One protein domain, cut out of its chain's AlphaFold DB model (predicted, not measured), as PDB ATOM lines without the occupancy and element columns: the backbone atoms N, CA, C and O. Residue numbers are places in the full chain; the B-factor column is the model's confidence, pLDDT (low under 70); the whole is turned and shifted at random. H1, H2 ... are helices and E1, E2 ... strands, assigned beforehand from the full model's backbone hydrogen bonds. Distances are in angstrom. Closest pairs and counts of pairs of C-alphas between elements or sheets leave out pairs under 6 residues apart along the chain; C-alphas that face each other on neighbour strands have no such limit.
ATOM      1  N   ASN A   6     -71.605 -79.256  76.316       78.25
ATOM      2  CA  ASN A   6     -72.500 -80.276  75.767       78.25
ATOM      3  C   ASN A   6     -73.966 -79.808  75.687       78.25
ATOM      4  O   ASN A   6     -74.679 -80.162  74.753       78.25
ATOM      5  N   ILE A   7     -74.439 -79.005  76.648       79.06
ATOM      6  CA  ILE A   7     -75.812 -78.467  76.616       79.06
ATOM      7  C   ILE A   7     -75.941 -77.390  75.536       79.06
ATOM      8  O   ILE A   7     -76.915 -77.401  74.785       79.06
ATOM      9  N   SER A   8     -74.958 -76.492  75.422       78.31
ATOM     10  CA  SER A   8     -74.938 -75.490  74.346       78.31
ATOM     11  C   SER A   8     -74.958 -76.154  72.966       78.31
ATOM     12  O   SER A   8     -75.681 -75.733  72.066       78.31
ATOM     13  N   GLU A   9     -74.232 -77.259  72.820       80.25
ATOM     14  CA  GLU A   9     -74.182 -78.046  71.592       80.25
ATOM     15  C   GLU A   9     -75.532 -78.651  71.208       80.25
ATOM     16  O   GLU A   9     -75.942 -78.543  70.052       80.25
ATOM     17  N   ILE A  10     -76.244 -79.237  72.174       82.25
ATOM     18  CA  ILE A  10     -77.600 -79.752  71.958       82.25
ATOM     19  C   ILE A  10     -78.531 -78.612  71.535       82.25
ATOM     20  O   ILE A  10     -79.299 -78.773  70.588       82.25
ATOM     21  N   ILE A  11     -78.435 -77.448  72.188       83.56
ATOM     22  CA  ILE A  11     -79.262 -76.281  71.863       83.56
ATOM     23  C   ILE A  11     -79.010 -75.809  70.429       83.56
ATOM     24  O   ILE A  11     -79.965 -75.650  69.669       83.56
ATOM     25  N   MET A  12     -77.741 -75.629  70.046       83.25
ATOM     26  CA  MET A  12     -77.355 -75.209  68.694       83.25
ATOM     27  C   MET A  12     -77.893 -76.153  67.621       83.25
ATOM     28  O   MET A  12     -78.354 -75.703  66.574       83.25
ATOM     29  N   LYS A  13     -77.824 -77.458  67.886       80.81
ATOM     30  CA  LYS A  13     -78.226 -78.487  66.936       80.81
ATOM     31  C   LYS A  13     -79.746 -78.562  66.779       80.81
ATOM     32  O   LYS A  13     -80.244 -78.521  65.659       80.81
ATOM     33  N   ASP A  14     -80.465 -78.670  67.893       81.88
ATOM     34  CA  ASP A  14     -81.836 -79.190  67.887       81.88
ATOM     35  C   ASP A  14     -82.892 -78.176  68.389       81.88
ATOM     36  O   ASP A  14     -84.083 -78.418  68.205       81.88
ATOM     37  N   TYR A  15     -82.504 -77.036  68.990       84.62
ATOM     38  CA  TYR A  15     -83.451 -76.162  69.719       84.62
ATOM     39  C   TYR A  15     -83.435 -74.676  69.337       84.62
ATOM     40  O   TYR A  15     -84.203 -73.892  69.899       84.62
ATOM     41  N   LEU A  16     -82.612 -74.260  68.375       89.62
ATOM     42  CA  LEU A  16     -82.729 -72.917  67.802       89.62
ATOM     43  C   LEU A  16     -84.008 -72.815  66.961       89.62
ATOM     44  O   LEU A  16     -84.231 -73.625  66.058       89.62
ATOM     45  N   THR A  17     -84.834 -71.805  67.236       90.06
ATOM     46  CA  THR A  17     -86.096 -71.604  66.513       90.06
ATOM     47  C   THR A  17     -85.842 -71.238  65.051       90.06
ATOM     48  O   THR A  17     -84.841 -70.601  64.719       90.06
ATOM     49  N   ALA A  18     -86.773 -71.606  64.166       88.75
ATOM     50  CA  ALA A  18     -86.683 -71.263  62.746       88.75
ATOM     51  C   ALA A  18     -86.586 -69.742  62.534       88.75
ATOM     52  O   ALA A  18     -85.740 -69.291  61.775       88.75
ATOM     53  N   THR A  19     -87.379 -68.954  63.269       91.88
ATOM     54  CA  THR A  19     -87.334 -67.484  63.221       91.88
ATOM     55  C   THR A  19     -85.975 -66.931  63.639       91.88
ATOM     56  O   THR A  19     -85.460 -66.041  62.981       91.88
ATOM     57  N   PHE A  20     -85.363 -67.473  64.699       92.38
ATOM     58  CA  PHE A  20     -84.039 -67.025  65.127       92.38
ATOM     59  C   PHE A  20     -82.975 -67.282  64.055       92.38
ATOM     60  O   PHE A  20     -82.154 -66.411  63.781       92.38
ATOM     61  N   LYS A  21     -82.997 -68.472  63.437       90.00
ATOM     62  CA  LYS A  21     -82.093 -68.806  62.327       90.00
ATOM     63  C   LYS A  21     -82.343 -67.904  61.119       90.00
ATOM     64  O   LYS A  21     -81.386 -67.425  60.526       90.00
ATOM     65  N   ASP A  22     -83.601 -67.645  60.780       91.19
ATOM     66  CA  ASP A  22     -83.954 -66.778  59.656       91.19
ATOM     67  C   ASP A  22     -83.405 -65.355  59.846       91.19
ATOM     68  O   ASP A  22     -82.667 -64.853  58.999       91.19
ATOM     69  N   GLU A  23     -83.649 -64.760  61.016       93.25
ATOM     70  CA  GLU A  23     -83.118 -63.448  61.396       93.25
ATOM     71  C   GLU A  23     -81.583 -63.421  61.378       93.25
ATOM     72  O   GLU A  23     -80.974 -62.467  60.898       93.25
ATOM     73  N   LEU A  24     -80.922 -64.490  61.831       91.44
ATOM     74  CA  LEU A  24     -79.460 -64.560  61.862       91.44
ATOM     75  C   LEU A  24     -78.814 -64.435  60.469       91.44
ATOM     76  O   LEU A  24     -77.711 -63.894  60.349       91.44
ATOM     77  N   TYR A  25     -79.481 -64.940  59.427       89.94
ATOM     78  CA  TYR A  25     -78.961 -64.978  58.053       89.94
ATOM     79  C   TYR A  25     -79.532 -63.894  57.139       89.94
ATOM     80  O   TYR A  25     -78.889 -63.520  56.149       89.94
ATOM     81  N   ASN A  26     -80.723 -63.384  57.450       90.94
ATOM     82  CA  ASN A  26     -81.457 -62.462  56.586       90.94
ATOM     83  C   ASN A  26     -81.540 -61.039  57.134       90.94
ATOM     84  O   ASN A  26     -81.899 -60.140  56.375       90.94
ATOM     85  N   THR A  27     -81.143 -60.817  58.385       92.19
ATOM     86  CA  THR A  27     -81.155 -59.496  59.017       92.19
ATOM     87  C   THR A  27     -79.725 -58.951  59.132       92.19
ATOM     88  O   THR A  27     -78.801 -59.677  59.519       92.19
ATOM     89  N   PRO A  28     -79.477 -57.668  58.803       92.31
ATOM     90  CA  PRO A  28     -78.195 -57.024  59.075       92.31
ATOM     91  C   PRO A  28     -77.791 -57.192  60.547       92.31
ATOM     92  O   PRO A  28     -78.596 -56.971  61.447       92.31
ATOM     93  N   ILE A  29     -76.527 -57.539  60.819       91.94
ATOM     94  CA  ILE A  29     -76.110 -57.978  62.167       91.94
ATOM     95  C   ILE A  29     -76.361 -56.953  63.279       91.94
ATOM     96  O   ILE A  29     -76.532 -57.320  64.437       91.94
ATOM     97  N   GLU A  30     -76.350 -55.662  62.951       90.69
ATOM     98  CA  GLU A  30     -76.642 -54.611  63.922       90.69
ATOM     99  C   GLU A  30     -78.130 -54.540  64.256       90.69
ATOM    100  O   GLU A  30     -78.479 -54.312  65.409       90.69
ATOM    101  N   GLU A  31     -79.002 -54.761  63.275       92.81
ATOM    102  CA  GLU A  31     -80.441 -54.857  63.506       92.81
ATOM    103  C   GLU A  31     -80.766 -56.123  64.304       92.81
ATOM    104  O   GLU A  31     -81.424 -56.032  65.338       92.81
ATOM    105  N   PHE A  32     -80.181 -57.266  63.930       93.69
ATOM    106  CA  PHE A  32     -80.264 -58.496  64.719       93.69
ATOM    107  C   PHE A  32     -79.839 -58.256  66.179       93.69
ATOM    108  O   PHE A  32     -80.554 -58.614  67.114       93.69
ATOM    109  N   TYR A  33     -78.700 -57.588  66.393       93.19
ATOM    110  CA  TYR A  33     -78.205 -57.265  67.732       93.19
ATOM    111  C   TYR A  33     -79.144 -56.329  68.507       93.19
ATOM    112  O   TYR A  33     -79.325 -56.516  69.707       93.19
ATOM    113  N   LYS A  34     -79.762 -55.339  67.853       92.00
ATOM    114  CA  LYS A  34     -80.739 -54.441  68.494       92.00
ATOM    115  C   LYS A  34     -82.031 -55.167  68.875       92.00
ATOM    116  O   LYS A  34     -82.594 -54.858  69.920       92.00
ATOM    117  N   ASN A  35     -82.464 -56.132  68.063       93.06
ATOM    118  CA  ASN A  35     -83.703 -56.878  68.281       93.06
ATOM    119  C   ASN A  35     -83.560 -57.951  69.373       93.06
ATOM    120  O   ASN A  35     -84.459 -58.111  70.194       93.06
ATOM    121  N   TYR A  36     -82.435 -58.671  69.401       93.56
ATOM    122  CA  TYR A  36     -82.220 -59.801  70.319       93.56
ATOM    123  C   TYR A  36     -81.327 -59.478  71.522       93.56
ATOM    124  O   TYR A  36     -81.401 -60.153  72.548       93.56
ATOM    125  N   GLY A  37     -80.474 -58.461  71.417       92.50
ATOM    126  CA  GLY A  37     -79.467 -58.142  72.422       92.50
ATOM    127  C   GLY A  37     -78.229 -59.044  72.365       92.50
ATOM    128  O   GLY A  37     -77.993 -59.806  71.426       92.50
ATOM    129  N   ALA A  38     -77.388 -58.923  73.394       91.25
ATOM    130  CA  ALA A  38     -76.074 -59.566  73.450       91.25
ATOM    131  C   ALA A  38     -76.066 -60.954  74.116       91.25
ATOM    132  O   ALA A  38     -75.103 -61.712  73.957       91.25
ATOM    133  N   PHE A  39     -77.102 -61.281  74.891       93.50
ATOM    134  CA  PHE A  39     -77.088 -62.408  75.819       93.50
ATOM    135  C   PHE A  39     -78.376 -63.222  75.764       93.50
ATOM    136  O   PHE A  39     -79.460 -62.694  75.543       93.50
ATOM    137  N   VAL A  40     -78.235 -64.514  76.044       92.69
ATOM    138  CA  VAL A  40     -79.327 -65.444  76.317       92.69
ATOM    139  C   VAL A  40     -79.394 -65.664  77.824       92.69
ATOM    140  O   VAL A  40     -78.372 -65.916  78.471       92.69
ATOM    141  N   LEU A  41     -80.603 -65.580  78.375       93.12
ATOM    142  CA  LEU A  41     -80.863 -65.805  79.790       93.12
ATOM    143  C   LEU A  41     -80.900 -67.313  80.090       93.12
ATOM    144  O   LEU A  41     -81.776 -68.030  79.611       93.12
ATOM    145  N   THR A  42     -79.951 -67.801  80.888       91.31
ATOM    146  CA  THR A  42     -79.795 -69.223  81.264       91.31
ATOM    147  C   THR A  42     -79.990 -69.477  82.761       91.31
ATOM    148  O   THR A  42     -80.161 -70.623  83.194       91.31
ATOM    149  N   GLY A  43     -79.981 -68.413  83.565       92.38
ATOM    150  CA  GLY A  43     -80.189 -68.457  85.006       92.38
ATOM    151  C   GLY A  43     -80.807 -67.159  85.503       92.38
ATOM    152  O   GLY A  43     -80.260 -66.081  85.292       92.38
ATOM    153  N   PHE A  44     -81.950 -67.265  86.164       95.12
ATOM    154  CA  PHE A  44     -82.703 -66.119  86.651       95.12
ATOM    155  C   PHE A  44     -83.492 -66.477  87.905       95.12
ATOM    156  O   PHE A  44     -83.751 -67.651  88.180       95.12
ATOM    157  N   GLY A 160     -73.567 -66.085  86.428       89.06
ATOM    158  CA  GLY A 160     -73.411 -66.863  85.192       89.06
ATOM    159  C   GLY A 160     -74.715 -67.098  84.411       89.06
ATOM    160  O   GLY A 160     -74.729 -67.890  83.470       89.06
ATOM    161  N   GLY A 161     -75.805 -66.419  84.777       92.31
ATOM    162  CA  GLY A 161     -77.126 -66.529  84.161       92.31
ATOM    163  C   GLY A 161     -77.273 -65.823  82.814       92.31
ATOM    164  O   GLY A 161     -78.322 -65.940  82.183       92.31
ATOM    165  N   LEU A 162     -76.238 -65.114  82.357       93.19
ATOM    166  CA  LEU A 162     -76.151 -64.528  81.021       93.19
ATOM    167  C   LEU A 162     -75.045 -65.212  80.233       93.19
ATOM    168  O   LEU A 162     -73.870 -65.145  80.593       93.19
ATOM    169  N   VAL A 163     -75.425 -65.830  79.120       91.81
ATOM    170  CA  VAL A 163     -74.487 -66.446  78.182       91.81
ATOM    171  C   VAL A 163     -74.488 -65.633  76.890       91.81
ATOM    172  O   VAL A 163     -75.569 -65.317  76.394       91.81
ATOM    173  N   PRO A 164     -73.323 -65.271  76.320       92.19
ATOM    174  CA  PRO A 164     -73.277 -64.541  75.058       92.19
ATOM    175  C   PRO A 164     -74.052 -65.275  73.966       92.19
ATOM    176  O   PRO A 164     -73.871 -66.480  73.785       92.19
ATOM    177  N   ILE A 165     -74.865 -64.557  73.191       92.81
ATOM    178  CA  ILE A 165     -75.679 -65.167  72.126       92.81
ATOM    179  C   ILE A 165     -74.821 -65.885  71.070       92.81
ATOM    180  O   ILE A 165     -75.210 -66.909  70.515       92.81
ATOM    181  N   SER A 166     -73.586 -65.415  70.879       92.88
ATOM    182  CA  SER A 166     -72.565 -66.029  70.024       92.88
ATOM    183  C   SER A 166     -72.149 -67.442  70.450       92.88
ATOM    184  O   SER A 166     -71.595 -68.178  69.632       92.88
ATOM    185  N   ALA A 167     -72.419 -67.851  71.694       91.06
ATOM    186  CA  ALA A 167     -72.187 -69.216  72.159       91.06
ATOM    187  C   ALA A 167     -73.144 -70.234  71.519       91.06
ATOM    188  O   ALA A 167     -72.823 -71.420  71.514       91.06
ATOM    189  N   PHE A 168     -74.267 -69.769  70.960       91.38
ATOM    190  CA  PHE A 168     -75.311 -70.585  70.334       91.38
ATOM    191  C   PHE A 168     -75.337 -70.457  68.807       91.38
ATOM    192  O   PHE A 168     -76.328 -70.771  68.161       91.38
ATOM    193  N   ILE A 169     -74.254 -69.961  68.220       92.38
ATOM    194  CA  ILE A 169     -74.082 -69.792  66.774       92.38
ATOM    195  C   ILE A 169     -72.891 -70.666  66.369       92.38
ATOM    196  O   ILE A 169     -72.010 -70.902  67.197       92.38
ATOM    197  N   MET A 170     -72.804 -71.177  65.140       92.69
ATOM    198  CA  MET A 170     -71.622 -71.944  64.703       92.69
ATOM    199  C   MET A 170     -70.641 -71.066  63.925       92.69
ATOM    200  O   MET A 170     -69.425 -71.177  64.082       92.69
ATOM    201  N   GLU A 171     -71.187 -70.134  63.161       95.50
ATOM    202  CA  GLU A 171     -70.541 -69.366  62.116       95.50
ATOM    203  C   GLU A 171     -69.594 -68.327  62.702       95.50
ATOM    204  O   GLU A 171     -69.969 -67.425  63.459       95.50
ATOM    205  N   LYS A 172     -68.318 -68.454  62.348       96.75
ATOM    206  CA  LYS A 172     -67.236 -67.664  62.923       96.75
ATOM    207  C   LYS A 172     -67.402 -66.177  62.625       96.75
ATOM    208  O   LYS A 172     -67.173 -65.353  63.510       96.75
ATOM    209  N   ASN A 173     -67.804 -65.844  61.403       95.69
ATOM    210  CA  ASN A 173     -67.981 -64.464  60.971       95.69
ATOM    211  C   ASN A 173     -69.144 -63.764  61.681       95.69
ATOM    212  O   ASN A 173     -68.996 -62.628  62.132       95.69
ATOM    213  N   VAL A 174     -70.244 -64.479  61.906       94.94
ATOM    214  CA  VAL A 174     -71.392 -63.981  62.670       94.94
ATOM    215  C   VAL A 174     -71.005 -63.715  64.128       94.94
ATOM    216  O   VAL A 174     -71.216 -62.608  64.627       94.94
ATOM    217  N   LYS A 175     -70.338 -64.668  64.797       95.38
ATOM    218  CA  LYS A 175     -69.831 -64.484  66.176       95.38
ATOM    219  C   LYS A 175     -68.929 -63.266  66.307       95.38
ATOM    220  O   LYS A 175     -69.060 -62.478  67.241       95.38
ATOM    221  N   ASN A 176     -67.993 -63.136  65.374       95.38
ATOM    222  CA  ASN A 176     -67.030 -62.052  65.355       95.38
ATOM    223  C   ASN A 176     -67.729 -60.692  65.194       95.38
ATOM    224  O   ASN A 176     -67.414 -59.762  65.934       95.38
ATOM    225  N   ARG A 177     -68.711 -60.584  64.288       93.00
ATOM    226  CA  ARG A 177     -69.501 -59.359  64.080       93.00
ATOM    227  C   ARG A 177     -70.364 -58.999  65.287       93.00
ATOM    228  O   ARG A 177     -70.354 -57.841  65.688       93.00
ATOM    229  N   LEU A 178     -71.019 -59.972  65.921       94.19
ATOM    230  CA  LEU A 178     -71.730 -59.745  67.189       94.19
ATOM    231  C   LEU A 178     -70.790 -59.195  68.265       94.19
ATOM    232  O   LEU A 178     -71.131 -58.243  68.960       94.19
ATOM    233  N   GLY A 179     -69.571 -59.734  68.348       94.00
ATOM    234  CA  GLY A 179     -68.541 -59.231  69.253       94.00
ATOM    235  C   GLY A 179     -68.115 -57.783  68.978       94.00
ATOM    236  O   GLY A 179     -67.670 -57.106  69.900       94.00
ATOM    237  N   LEU A 180     -68.253 -57.290  67.743       93.00
ATOM    238  CA  LEU A 180     -68.038 -55.878  67.424       93.00
ATOM    239  C   LEU A 180     -69.237 -55.014  67.834       93.00
ATOM    240  O   LEU A 180     -69.034 -53.974  68.456       93.00
ATOM    241  N   CYS A 181     -70.470 -55.462  67.571       92.50
ATOM    242  CA  CYS A 181     -71.680 -54.766  68.027       92.50
ATOM    243  C   CYS A 181     -71.677 -54.581  69.554       92.50
ATOM    244  O   CYS A 181     -71.953 -53.493  70.050       92.50
ATOM    245  N   MET A 182     -71.259 -55.610  70.302       90.94
ATOM    246  CA  MET A 182     -71.105 -55.545  71.763       90.94
ATOM    247  C   MET A 182     -70.088 -54.493  72.232       90.94
ATOM    248  O   MET A 182     -70.192 -54.000  73.351       90.94
ATOM    249  N   LYS A 183     -69.102 -54.146  71.396       91.69
ATOM    250  CA  LYS A 183     -68.100 -53.104  71.683       91.69
ATOM    251  C   LYS A 183     -68.551 -51.702  71.259       91.69
ATOM    252  O   LYS A 183     -67.811 -50.750  71.482       91.69
ATOM    253  N   GLY A 184     -69.737 -51.571  70.662       90.25
ATOM    254  CA  GLY A 184     -70.258 -50.302  70.152       90.25
ATOM    255  C   GLY A 184     -69.739 -49.925  68.763       90.25
ATOM    256  O   GLY A 184     -69.877 -48.771  68.359       90.25
TER     257      GLY A 184
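Overview. This is residues 6 to 44 and 160 to 184 of the 339 residues of the protein "MACPF domain-containing protein" of Bacteroides intestinalis (UniProt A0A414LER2). Short helices are gathered round a small middle: the four-residue helix H4 is nearest the centre, with H1 at one end of the domain and H3 and H5 together at the other end, where they touch about perpendicular to each other, only just, at 73 degrees. H2 covers one side between H1 and H3, and a small two-stranded ribbon, E1 and E2, makes the opposite side, with the two cut ends of the chain beyond it. The printed part has 64 residues, with five named helices and two named strands in the order H1, H2, H3, E1, E2, H4, H5; the sheet has the order E1 - E2 and is antiparallel. The class is mostly helix, with 40 residues in helices and 6 in strands. The whole is compact, with a radius of gyration of the C-alphas of 11.4 A, and has a rounded outline of 28 by 25 by 20 A.

Along the chain. H1 is residues 6 to 14, beginning at C-alpha 6 at (-72.500, -80.276, 75.767), and its first and last C-alphas are 12.3 A apart. H2 is residues 18 to 26, 11.9 A from first to last C-alpha. H3 follows as residues 29 to 36, 10.3 A long by the same measure. Strand E1 is residues 39 to 41, with C-alpha 39 at (-77.088, -62.408, 75.819), and is 6.4 A long. After the cut, strand E2 is residues 162 to 164, 6.6 A long. H4, residues 165 to 168, begins at the residue after E2 and is 5.7 A long. H5 is residues 172 to 181, the longest helix with 10 residues and 14.6 A; C-alpha 181 is at (-71.680, -54.766, 68.027).

Arrangement. H1 touches H4, and their closest C-alphas, those of Met 12 and Phe 168, are 5.3 A apart. H1 and H2 are apart, although they follow each other in the chain. H2 and H3 are close but not clearly touching: the closest C-alphas, those of Glu 23 and Phe 32, are 6.6 A apart. These two helices run opposite ways at a shallow tilt of 26 degrees. H3 touches H5, with the closest C-alphas, those of Glu 30 and Cys 181, at 6.4 A. Their lines are only just about perpendicular, at 73 degrees. E1 and E2 are antiparallel neighbours, with 144 degrees between their directions. The C-alphas of Val 40 and Val 163 face each other at 5.3 A; N 40 and O 163 are within hydrogen-bond range at 2.8 A, and so are N 163 and O 40 at 3.0 A. Between E1 and H4 the closest C-alphas are those of Phe 39 and Ile 165, 4.8 A apart. H4 touches H5, where the closest C-alphas, those of Ser 166 and Lys 175, are 5.0 A apart. H2 and H5 are only just apart, with 8.1 A between their closest C-alphas. In H1, H2, H3 and H5 every O i to N i+4 pair is within hydrogen-bond range; H4 is too short for such a pair, and its one O i to N i+3 pair is within range.

Size, cuts and confidence. The two C-alphas farthest apart, those of Asp 14 and Gly 184, are 31.2 A apart. Residues 45 to 159 are not printed, and across this cut C-alphas 44 and 160 are 9.4 A apart. The link from E1 to E2 runs across the cut. Of the links that are printed whole, each is tight. The mean pLDDT of the printed part is 90.7, and no printed residue is under 70; H1 has a mean of 81.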